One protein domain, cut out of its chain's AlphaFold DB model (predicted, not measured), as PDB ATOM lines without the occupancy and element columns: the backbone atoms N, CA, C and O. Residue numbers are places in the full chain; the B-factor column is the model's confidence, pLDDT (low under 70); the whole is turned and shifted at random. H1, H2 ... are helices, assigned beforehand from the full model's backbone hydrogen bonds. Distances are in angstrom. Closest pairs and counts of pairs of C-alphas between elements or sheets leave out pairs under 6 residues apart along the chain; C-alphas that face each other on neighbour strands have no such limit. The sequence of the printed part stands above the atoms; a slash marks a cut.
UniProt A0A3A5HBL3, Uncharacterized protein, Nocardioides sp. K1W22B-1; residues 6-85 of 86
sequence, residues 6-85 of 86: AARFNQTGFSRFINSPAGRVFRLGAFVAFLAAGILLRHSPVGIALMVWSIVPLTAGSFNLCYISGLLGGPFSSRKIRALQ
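Overview. This is residues 6 to 85 of the 86 residues of an uncharacterized protein of Nocardioides sp. K1W22B-1 (UniProt A0A3A5HBL3). A long helix, H3, has two shorter helices, H4 and H5, folded back one after the other along its side, and together they make a long, narrow helical arm. At the end of the arm where H3 begins and H5 ends, four short helices, H1, H2, H6 and H7, gather into a loose head, with few close approaches between them. The printed part has 80 residues with seven named helices, H1 to H7 in order along the chain, and no named strand; the class is all helix. The whole is only just compact, close to loose, with a radius of gyration of the C-alphas of 13.9 A and spans of 44 by 22 by 20 A.

Along the chain. Find C-alpha 6 at (157.473, 102.736, 166.423), where H1, residues 6 to 10, begins. After a tight link comes H2, residues 13 to 18. Look next at C-alpha 21, at (167.001, 120.061, 168.584): from there H3, residues 21 to 40, runs 29.0 A to C-alpha 40 at (190.579, 111.914, 153.837). The way back is H4, residues 45 to 53, 12.0 A long, and then H5, residues 55 to 62, 10.3 A long. H6 holds residues 67 to 71. H7, residues 78 to 83, ends at C-alpha 83, at (153.964, 115.059, 169.374).

Arrangement. Begin at H3, the hub, which touches three helices. With residues 34 to 40 alone it touches H4, and the two form a helical hairpin at a shallow tilt of 28 degrees, opposite ways; the closest C-alphas are those of Gly 38 and Gly 47, 3.9 A apart. With residues 24 to 31 alone H3 touches H5, at a shallow tilt of 31 degrees, opposite ways; here the C-alphas of Arg 24 and Gly 61 come closest, at 5.0 A. H4 and H5 meet only through their link. H2 and H3 only just touch, and only at the corner, with 3 pairs of C-alphas within 8 A; the closest are those of Phe 17 and Gly 23, 5.5 A apart. Now look at H1, which is close to H2, H6 and H7 but not clearly touching them; its closest C-alphas to H6 are those of Ala 6 and Ser 69, 5.9 A apart. H7 is apart from H3. In H1 to H7 every O i to N i+4 pair is within hydrogen-bond range.

Size, cuts and confidence. The two C-alphas farthest apart are those of His 43 and Leu 84, at 44.2 A, and the outline is only just a rod. The printed part has no cut. No link is long; the one from H6 to H7, 6 residues, is short, and the others are tight. The mean pLDDT of the printed part is 97.1, and no printed residue is under 70.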
ATOM      1  N   ALA A   6     157.350 101.282 166.333       94.62
ATOM      2  CA  ALA A   6     157.473 102.736 166.423       94.62
ATOM      3  C   ALA A   6     156.990 103.299 167.774       94.62
ATOM      4  O   ALA A   6     157.640 104.180 168.334       94.62
ATOM      5  N   ALA A   7     155.894 102.772 168.334       93.38
ATOM      6  CA  ALA A   7     155.408 103.194 169.649       93.38
ATOM      7  C   ALA A   7     156.413 102.845 170.759       93.38
ATOM      8  O   ALA A   7     156.739 103.697 171.585       93.38
ATOM      9  N   ARG A   8     156.985 101.632 170.727       94.81
ATOM     10  CA  ARG A   8     158.046 101.218 171.664       94.81
ATOM     11  C   ARG A   8     159.286 102.098 171.535       94.81
ATOM     12  O   ARG A   8     159.840 102.526 172.541       94.81
ATOM     13  N   PHE A   9     159.698 102.408 170.307       95.62
ATOM     14  CA  PHE A   9     160.806 103.324 170.048       95.62
ATOM     15  C   PHE A   9     160.545 104.714 170.635       95.62
ATOM     16  O   PHE A   9     161.424 105.252 171.306       95.62
ATOM     17  N   ASN A  10     159.350 105.280 170.454       95.44
ATOM     18  CA  ASN A  10     159.002 106.618 170.949       95.44
ATOM     19  C   ASN A  10     159.079 106.759 172.474       95.44
ATOM     20  O   ASN A  10     159.347 107.857 172.956       95.44
ATOM     21  N   GLN A  11     158.926 105.669 173.225       95.44
ATOM     22  CA  GLN A  11     159.078 105.682 174.683       95.44
ATOM     23  C   GLN A  11     160.542 105.678 175.155       95.44
ATOM     24  O   GLN A  11     160.811 105.886 176.335       95.44
ATOM     25  N   THR A  12     161.513 105.469 174.261       96.75
ATOM     26  CA  THR A  12     162.932 105.414 174.641       96.75
ATOM     27  C   THR A  12     163.549 106.802 174.823       96.75
ATOM     28  O   THR A  12     163.261 107.745 174.077       96.75
ATOM     29  N   GLY A  13     164.496 106.914 175.761       97.00
ATOM     30  CA  GLY A  13     165.314 108.123 175.919       97.00
ATOM     31  C   GLY A  13     166.112 108.463 174.655       97.00
ATOM     32  O   GLY A  13     166.236 109.632 174.295       97.00
ATOM     33  N   PHE A  14     166.558 107.445 173.913       96.81
ATOM     34  CA  PHE A  14     167.221 107.634 172.625       96.81
ATOM     35  C   PHE A  14     166.302 108.296 171.587       96.81
ATOM     36  O   PHE A  14     166.725 109.243 170.927       96.81
ATOM     37  N   SER A  15     165.036 107.872 171.471       96.94
ATOM     38  CA  SER A  15     164.075 108.516 170.562       96.94
ATOM     39  C   SER A  15     163.823 109.976 170.937       96.94
ATOM     40  O   SER A  15     163.745 110.837 170.055       96.94
ATOM     41  N   ARG A  16     163.742 110.294 172.234       97.06
ATOM     42  CA  ARG A  16     163.612 111.682 172.709       97.06
ATOM     43  C   ARG A  16     164.841 112.513 172.342       97.06
ATOM     44  O   ARG A  16     164.693 113.580 171.749       97.06
ATOM     45  N   PHE A  17     166.044 111.998 172.600       97.62
ATOM     46  CA  PHE A  17     167.298 112.653 172.228       97.62
ATOM     47  C   PHE A  17     167.394 112.882 170.718       97.62
ATOM     48  O   PHE A  17     167.530 114.024 170.276       97.62
ATOM     49  N   ILE A  18     167.278 111.825 169.914       97.44
ATOM     50  CA  ILE A  18     167.574 111.899 168.484       97.44
ATOM     51  C   ILE A  18     166.572 112.796 167.745       97.44
ATOM     52  O   ILE A  18     166.950 113.433 166.770       97.44
ATOM     53  N   ASN A  19     165.321 112.904 168.216       97.56
ATOM     54  CA  ASN A  19     164.278 113.759 167.624       97.56
ATOM     55  C   ASN A  19     164.216 115.191 168.197       97.56
ATOM     56  O   ASN A  19     163.391 115.999 167.745       97.56
ATOM     57  N   SER A  20     165.066 115.518 169.173       96.69
ATOM     58  CA  SER A  20     165.193 116.857 169.764       96.69
ATOM     59  C   SER A  20     166.021 117.818 168.886       96.69
ATOM     60  O   SER A  20     166.676 117.381 167.934       96.69
ATOM     61  N   PRO A  21     166.057 119.129 169.205       96.19
ATOM     62  CA  PRO A  21     167.001 120.061 168.584       96.19
ATOM     63  C   PRO A  21     168.469 119.638 168.745       96.19
ATOM     64  O   PRO A  21     169.235 119.751 167.792       96.19
ATOM     65  N   ALA A  22     168.851 119.075 169.898       97.38
ATOM     66  CA  ALA A  22     170.196 118.535 170.103       97.38
ATOM     67  C   ALA A  22     170.473 117.341 169.171       97.38
ATOM     68  O   ALA A  22     171.538 117.257 168.565       97.38
ATOM     69  N   GLY A  23     169.479 116.471 168.964       97.25
ATOM     70  CA  GLY A  23     169.551 115.379 167.991       97.25
ATOM     71  C   GLY A  23     169.718 115.868 166.547       97.25
ATOM     72  O   GLY A  23     170.444 115.255 165.765       97.25
ATOM     73  N   ARG A  24     169.116 117.011 166.188       97.12
ATOM     74  CA  ARG A  24     169.344 117.663 164.886       97.12
ATOM     75  C   ARG A  24     170.797 118.109 164.728       97.12
ATOM     76  O   ARG A  24     171.392 117.826 163.692       97.12
ATOM     77  N   VAL A  25     171.357 118.768 165.742       98.19
ATOM     78  CA  VAL A  25     172.771 119.179 165.745       98.19
ATOM     79  C   VAL A  25     173.677 117.955 165.633       98.19
ATOM     80  O   VAL A  25     174.571 117.945 164.795       98.19
ATOM     81  N   PHE A  26     173.394 116.891 166.387       98.19
ATOM     82  CA  PHE A  26     174.132 115.631 166.305       98.19
ATOM     83  C   PHE A  26     174.133 115.041 164.887       98.19
ATOM     84  O   PHE A  26     175.189 114.675 164.385       98.19
ATOM     85  N   ARG A  27     172.978 114.988 164.209       98.00
ATOM     86  CA  ARG A  27     172.888 114.490 162.822       98.00
ATOM     87  C   ARG A  27     173.735 115.331 161.867       98.00
ATOM     88  O   ARG A  27     174.478 114.772 161.073       98.00
ATOM     89  N   LEU A  28     173.673 116.657 161.966       98.38
ATOM     90  CA  LEU A  28     174.501 117.530 161.127       98.38
ATOM     91  C   LEU A  28     175.998 117.380 161.444       98.38
ATOM     92  O   LEU A  28     176.811 117.343 160.525       98.38
ATOM     93  N   GLY A  29     176.359 117.202 162.715       98.50
ATOM     94  CA  GLY A  29     177.727 116.872 163.122       98.50
ATOM     95  C   GLY A  29     178.199 115.535 162.549       98.50
ATOM     96  O   GLY A  29     179.306 115.449 162.024       98.50
ATOM     97  N   ALA A  30     177.342 114.512 162.560       98.38
ATOM     98  CA  ALA A  30     177.631 113.219 161.948       98.38
ATOM     99  C   ALA A  30     177.842 113.340 160.431       98.38
ATOM    100  O   ALA A  30     178.767 112.728 159.907       98.38
ATOM    101  N   PHE A  31     177.048 114.159 159.728       98.50
ATOM    102  CA  PHE A  31     177.288 114.471 158.313       98.50
ATOM    103  C   PHE A  31     178.695 115.026 158.090       98.50
ATOM    104  O   PHE A  31     179.437 114.475 157.278       98.50
ATOM    105  N   VAL A  32     179.076 116.069 158.833       98.69
ATOM    106  CA  VAL A  32     180.400 116.692 158.699       98.69
ATOM    107  C   VAL A  32     181.506 115.675 158.983       98.69
ATOM    108  O   VAL A  32     182.457 115.585 158.214       98.69
ATOM    109  N   ALA A  33     181.360 114.868 160.037       98.62
ATOM    110  CA  ALA A  33     182.339 113.850 160.405       98.62
ATOM    111  C   ALA A  33     182.508 112.775 159.318       98.62
ATOM    112  O   ALA A  33     183.634 112.484 158.913       98.62
ATOM    113  N   PHE A  34     181.405 112.214 158.809       98.75
ATOM    114  CA  PHE A  34     181.448 111.201 157.751       98.75
ATOM    115  C   PHE A  34     181.999 111.758 156.441       98.75
ATOM    116  O   PHE A  34     182.825 111.105 155.804       98.75
ATOM    117  N   LEU A  35     181.587 112.966 156.053       98.69
ATOM    118  CA  LEU A  35     182.082 113.605 154.840       98.69
ATOM    119  C   LEU A  35     183.585 113.896 154.942       98.69
ATOM    120  O   LEU A  35     184.332 113.553 154.030       98.69
ATOM    121  N   ALA A  36     184.043 114.468 156.060       98.69
ATOM    122  CA  ALA A  36     185.456 114.757 156.283       98.69
ATOM    123  C   ALA A  36     186.304 113.475 156.261       98.69
ATOM    124  O   ALA A  36     187.295 113.409 155.534       98.69
ATOM    125  N   ALA A  37     185.884 112.429 156.982       98.56
ATOM    126  CA  ALA A  37     186.556 111.130 156.957       98.56
ATOM    127  C   ALA A  37     186.583 110.525 155.542       98.56
ATOM    128  O   ALA A  37     187.611 110.010 155.101       98.56
ATOM    129  N   GLY A  38     185.480 110.640 154.801       98.44
ATOM    130  CA  GLY A  38     185.383 110.192 153.416       98.44
ATOM    131  C   GLY A  38     186.356 110.909 152.475       98.44
ATOM    132  O   GLY A  38     187.015 110.254 151.669       98.44
ATOM    133  N   ILE A  39     186.522 112.227 152.622       98.50
ATOM    134  CA  ILE A  39     187.476 113.035 151.840       98.50
ATOM    135  C   ILE A  39     188.930 112.651 152.147       98.50
ATOM    136  O   ILE A  39     189.756 112.590 151.228       98.50
ATOM    137  N   LEU A  40     189.249 112.376 153.418       98.56
ATOM    138  CA  LEU A  40     190.579 111.914 153.837       98.56
ATOM    139  C   LEU A  40     190.908 110.532 153.252       98.56
ATOM    140  O   LEU A  40     192.044 110.280 152.863       98.56
ATOM    141  N   LEU A  41     189.905 109.661 153.130       98.12
ATOM    142  CA  LEU A  41     190.038 108.289 152.636       98.12
ATOM    143  C   LEU A  41     189.603 108.123 151.169       98.12
ATOM    144  O   LEU A  41     189.384 106.994 150.726       98.12
ATOM    145  N   ARG A  42     189.477 109.216 150.402       97.19
ATOM    146  CA  ARG A  42     188.829 109.256 149.070       97.19
ATOM    147  C   ARG A  42     189.396 108.295 148.021       97.19
ATOM    148  O   ARG A  42     188.709 107.971 147.062       97.19
ATOM    149  N   HIS A  43     190.636 107.846 148.198       97.81
ATOM    150  CA  HIS A  43     191.294 106.883 147.312       97.81
ATOM    151  C   HIS A  43     190.928 105.421 147.627       97.81
ATOM    152  O   HIS A  43     191.445 104.509 146.990       97.81
ATOM    153  N   SER A  44     190.045 105.186 148.602       97.81
ATOM    154  CA  SER A  44     189.580 103.860 149.008       97.81
ATOM    155  C   SER A  44     188.066 103.704 148.809       97.81
ATOM    156  O   SER A  44     187.325 104.686 148.942       97.81
ATOM    157  N   PRO A  45     187.568 102.471 148.587       98.44
ATOM    158  CA  PRO A  45     186.130 102.198 148.553       98.44
ATOM    159  C   PRO A  45     185.408 102.640 149.833       98.44
ATOM    160  O   PRO A  45     184.284 103.134 149.773       98.44
ATOM    161  N   VAL A  46     186.072 102.522 150.989       98.19
ATOM    162  CA  VAL A  46     185.530 102.961 152.283       98.19
ATOM    163  C   VAL A  46     185.319 104.474 152.299       98.19
ATOM    164  O   VAL A  46     184.258 104.930 152.714       98.19
ATOM    165  N   GLY A  47     186.276 105.261 151.804       98.44
ATOM    166  CA  GLY A  47     186.129 106.717 151.723       98.44
ATOM    167  C   GLY A  47     184.949 107.139 150.851       98.44
ATOM    168  O   GLY A  47     184.148 107.978 151.260       98.44
ATOM    169  N   ILE A  48     184.784 106.494 149.692       98.44
ATOM    170  CA  ILE A  48     183.627 106.715 148.813       98.44
ATOM    171  C   ILE A  48     182.324 106.370 149.542       98.44
ATOM    172  O   ILE A  48     181.393 107.178 149.546       98.44
ATOM    173  N   ALA A  49     182.268 105.219 150.218       98.50
ATOM    174  CA  ALA A  49     181.097 104.809 150.989       98.50
ATOM    175  C   ALA A  49     180.746 105.819 152.092       98.50
ATOM    176  O   ALA A  49     179.575 106.154 152.246       98.50
ATOM    177  N   LEU A  50     181.732 106.362 152.813       98.62
ATOM    178  CA  LEU A  50     181.514 107.381 153.848       98.62
ATOM    179  C   LEU A  50     180.965 108.690 153.263       98.62
ATOM    180  O   LEU A  50     180.031 109.264 153.825       98.62
ATOM    181  N   MET A  51     181.494 109.144 152.121       98.44
ATOM    182  CA  MET A  51     180.995 110.347 151.442       98.44
ATOM    183  C   MET A  51     179.539 110.170 151.003       98.44
ATOM    184  O   MET A  51     178.709 111.035 151.283       98.44
ATOM    185  N   VAL A  52     179.201 109.034 150.387       98.44
ATOM    186  CA  VAL A  52     177.817 108.722 149.991       98.44
ATOM    187  C   VAL A  52     176.919 108.596 151.221       98.44
ATOM    188  O   VAL A  52     175.834 109.175 151.262       98.44
ATOM    189  N   TRP A  53     177.380 107.900 152.262       98.31
ATOM    190  CA  TRP A  53     176.629 107.710 153.501       98.31
ATOM    191  C   TRP A  53     176.322 109.030 154.205       98.31
ATOM    192  O   TRP A  53     175.246 109.165 154.779       98.31
ATOM    193  N   SER A  54     177.213 110.025 154.114       98.25
ATOM    194  CA  SER A  54     177.036 111.349 154.725       98.25
ATOM    195  C   SER A  54     175.756 112.073 154.266       98.25
ATOM    196  O   SER A  54     175.198 112.881 155.012       98.25
ATOM    197  N   ILE A  55     175.212 111.718 153.098       98.38
ATOM    198  CA  ILE A  55     173.942 112.254 152.596       98.38
ATOM    199  C   ILE A  55     172.793 111.935 153.567       98.38
ATOM    200  O   ILE A  55     171.939 112.786 153.800       98.38
ATOM    201  N   VAL A  56     172.794 110.756 154.198       98.12
ATOM    202  CA  VAL A  56     171.739 110.320 155.130       98.12
ATOM    203  C   VAL A  56     171.630 111.231 156.366       98.12
ATOM    204  O   VAL A  56     170.545 111.756 156.628       98.12
ATOM    205  N   PRO A  57     172.693 111.466 157.161       98.00
ATOM    206  CA  PRO A  57     172.627 112.412 158.270       98.00
ATOM    207  C   PRO A  57     172.387 113.858 157.810       98.00
ATOM    208  O   PRO A  57     171.706 114.598 158.528       98.00
ATOM    209  N   LEU A  58     172.862 114.255 156.620       98.44
ATOM    210  CA  LEU A  58     172.603 115.585 156.062       98.44
ATOM    211  C   LEU A  58     171.106 115.809 155.841       98.44
ATOM    212  O   LEU A  58     170.542 116.775 156.354       98.44
ATOM    213  N   THR A  59     170.433 114.909 155.124       97.94
ATOM    214  CA  THR A  59     168.991 115.020 154.868       97.94
ATOM    215  C   THR A  59     168.184 114.859 156.156       97.94
ATOM    216  O   THR A  59     167.233 115.612 156.383       97.94
ATOM    217  N   ALA A  60     168.585 113.952 157.054       97.19
ATOM    218  CA  ALA A  60     167.948 113.778 158.359       97.19
ATOM    219  C   ALA A  60     168.004 115.055 159.218       97.19
ATOM    220  O   ALA A  60     167.018 115.421 159.868       97.19
ATOM    221  N   GLY A  61     169.143 115.749 159.223       95.88
ATOM    222  CA  GLY A  61     169.340 117.004 159.950       95.88
ATOM    223  C   GLY A  61     168.658 118.205 159.289       95.88
ATOM    224  O   GLY A  61     167.976 118.981 159.969       95.88
ATOM    225  N   SER A  62     168.788 118.355 157.971       96.81
ATOM    226  CA  SER A  62     168.256 119.498 157.216       96.81
ATOM    227  C   SER A  62     166.731 119.497 157.159       96.81
ATOM    228  O   SER A  62     166.102 120.510 157.464       96.81
ATOM    229  N   PHE A  63     166.121 118.343 156.877       97.06
ATOM    230  CA  PHE A  63     164.667 118.207 156.741       97.06
ATOM    231  C   PHE A  63     163.960 117.795 158.041       97.06
ATOM    232  O   PHE A  63     162.750 117.574 158.049       97.06
ATOM    233  N   ASN A  64     164.687 117.709 159.164       95.69
ATOM    234  CA  ASN A  64     164.162 117.222 160.445       95.69
ATOM    235  C   ASN A  64     163.509 115.828 160.331       95.69
ATOM    236  O   ASN A  64     162.451 115.572 160.920       95.69
ATOM    237  N   LEU A  65     164.144 114.912 159.599       97.25
ATOM    238  CA  LEU A  65     163.661 113.545 159.393       97.25
ATOM    239  C   LEU A  65     164.324 112.566 160.366       97.25
ATOM    240  O   LEU A  65     165.469 112.738 160.774       97.25
ATOM    241  N   CYS A  66     163.597 111.511 160.715       97.12
ATOM    242  CA  CYS A  66     164.081 110.386 161.497       97.12
ATOM    243  C   CYS A  66     163.836 109.092 160.719       97.12
ATOM    244  O   CYS A  66     162.746 108.519 160.770       97.12
ATOM    245  N   TYR A  67     164.864 108.633 160.002       97.12
ATOM    246  CA  TYR A  67     164.800 107.401 159.213       97.12
ATOM    247  C   TYR A  67     164.522 106.158 160.073       97.12
ATOM    248  O   TYR A  67     163.839 105.255 159.610       97.12
ATOM    249  N   ILE A  68     164.959 106.153 161.340       96.19
ATOM    250  CA  ILE A  68     164.699 105.058 162.292       96.19
ATOM    251  C   ILE A  68     163.193 104.894 162.528       96.19
ATOM    252  O   ILE A  68     162.665 103.801 162.381       96.19
ATOM    253  N   SER A  69     162.485 105.985 162.839       95.69
ATOM    254  CA  SER A  69     161.028 105.947 163.024       95.69
ATOM    255  C   SER A  69     160.313 105.477 161.757       95.69
ATOM    256  O   SER A  69     159.461 104.598 161.842       95.69
ATOM    257  N   GLY A  70     160.704 105.998 160.587       96.06
ATOM    258  CA  GLY A  70     160.148 105.574 159.298       96.06
ATOM    259  C   GLY A  70     160.324 104.076 159.031       96.06
ATOM    260  O   GLY A  70     159.367 103.402 158.664       96.06
ATOM    261  N   LEU A  71     161.518 103.536 159.295       97.06
ATOM    262  CA  LEU A  71     161.817 102.111 159.134       97.06
ATOM    263  C   LEU A  71     161.010 101.222 160.098       97.06
ATOM    264  O   LEU A  71     160.691 100.085 159.769       97.06
ATOM    265  N   LEU A  72     160.639 101.749 161.267       96.12
ATOM    266  CA  LEU A  72     159.798 101.067 162.256       96.12
ATOM    267  C   LEU A  72     158.284 101.240 162.008       96.12
ATOM    268  O   LEU A  72     157.481 100.855 162.861       96.12
ATOM    269  N   GLY A  73     157.886 101.833 160.876       95.12
ATOM    270  CA  GLY A  73     156.485 102.078 160.508       95.12
ATOM    271  C   GLY A  73     155.869 103.335 161.137       95.12
ATOM    272  O   GLY A  73     154.653 103.508 161.117       95.12
ATOM    273  N   GLY A  74     156.688 104.206 161.728       94.94
ATOM    274  CA  GLY A  74     156.286 105.496 162.283       94.94
ATOM    275  C   GLY A  74     156.421 106.657 161.287       94.94
ATOM    276  O   GLY A  74     156.888 106.493 160.159       94.94
ATOM    277  N   PRO A  75     156.044 107.884 161.686       95.69
ATOM    278  CA  PRO A  75     156.228 109.062 160.844       95.69
ATOM    279  C   PRO A  75     157.715 109.403 160.680       95.69
ATOM    280  O   PRO A  75     158.492 109.286 161.625       95.69
ATOM    281  N   PHE A  76     158.102 109.927 159.513       96.50
ATOM    282  CA  PHE A  76     159.468 110.419 159.281       96.50
ATOM    283  C   PHE A  76     159.752 111.763 159.961       96.50
ATOM    284  O   PHE A  76     160.889 112.047 160.321       96.50
ATOM    285  N   SER A  77     158.744 112.622 160.126       96.56
ATOM    286  CA  SER A  77     158.952 113.961 160.682       96.56
ATOM    287  C   SER A  77     159.269 113.897 162.176       96.56
ATOM    288  O   SER A  77     158.419 113.498 162.972       96.56
ATOM    289  N   SER A  78     160.436 114.409 162.572       95.12
ATOM    290  CA  SER A  78     160.834 114.517 163.986       95.12
ATOM    291  C   SER A  78     159.824 115.340 164.794       95.12
ATOM    292  O   SER A  78     159.591 115.057 165.963       95.12
ATOM    293  N   ARG A  79     159.158 116.326 164.170       95.38
ATOM    294  CA  ARG A  79     158.091 117.114 164.810       95.38
ATOM    295  C   ARG A  79     156.869 116.256 165.139       95.38
ATOM    296  O   ARG A  79     156.366 116.353 166.252       95.38
ATOM    297  N   LYS A  80     156.425 115.414 164.199       96.44
ATOM    298  CA  LYS A  80     155.309 114.481 164.425       96.44
ATOM    299  C   LYS A  80     155.669 113.448 165.489       96.44
ATOM    300  O   LYS A  80     154.858 113.190 166.361       96.44
ATOM    301  N   ILE A  81     156.894 112.918 165.461       96.19
ATOM    302  CA  ILE A  81     157.368 111.967 166.475       96.19
ATOM    303  C   ILE A  81     157.310 112.588 167.871       96.19
ATOM    304  O   ILE A  81     156.751 111.974 168.769       96.19
ATOM    305  N   ARG A  82     157.812 113.816 168.055       95.75
ATOM    306  CA  ARG A  82     157.758 114.497 169.361       95.75
ATOM    307  C   ARG A  82     156.336 114.705 169.879       95.75
ATOM    308  O   ARG A  82     156.124 114.597 171.077       95.75
ATOM    309  N   ALA A  83     155.374 114.957 168.994       95.31
ATOM    310  CA  ALA A  83     153.964 115.059 169.374       95.31
ATOM    311  C   ALA A  83     153.350 113.715 169.820       95.31
ATOM    312  O   ALA A  83     152.293 113.716 170.429       95.31
ATOM    313  N   LEU A  84     154.003 112.584 169.522       93.38
ATOM    314  CA  LEU A  84     153.612 111.235 169.951       93.38
ATOM    315  C   LEU A  84     154.416 110.738 171.169       93.38
ATOM    316  O   LEU A  84     154.245 109.596 171.583       93.38
ATOM    317  N   GLN A  85     155.351 111.543 171.687       91.62
ATOM    318  CA  GLN A  85     156.195 111.210 172.847       91.62
ATOM    319  C   GLN A  85     155.612 111.709 174.183       91.62
ATOM    320  O   GLN A  85     156.261 111.528 175.222       91.62
TER     321      GLN A  85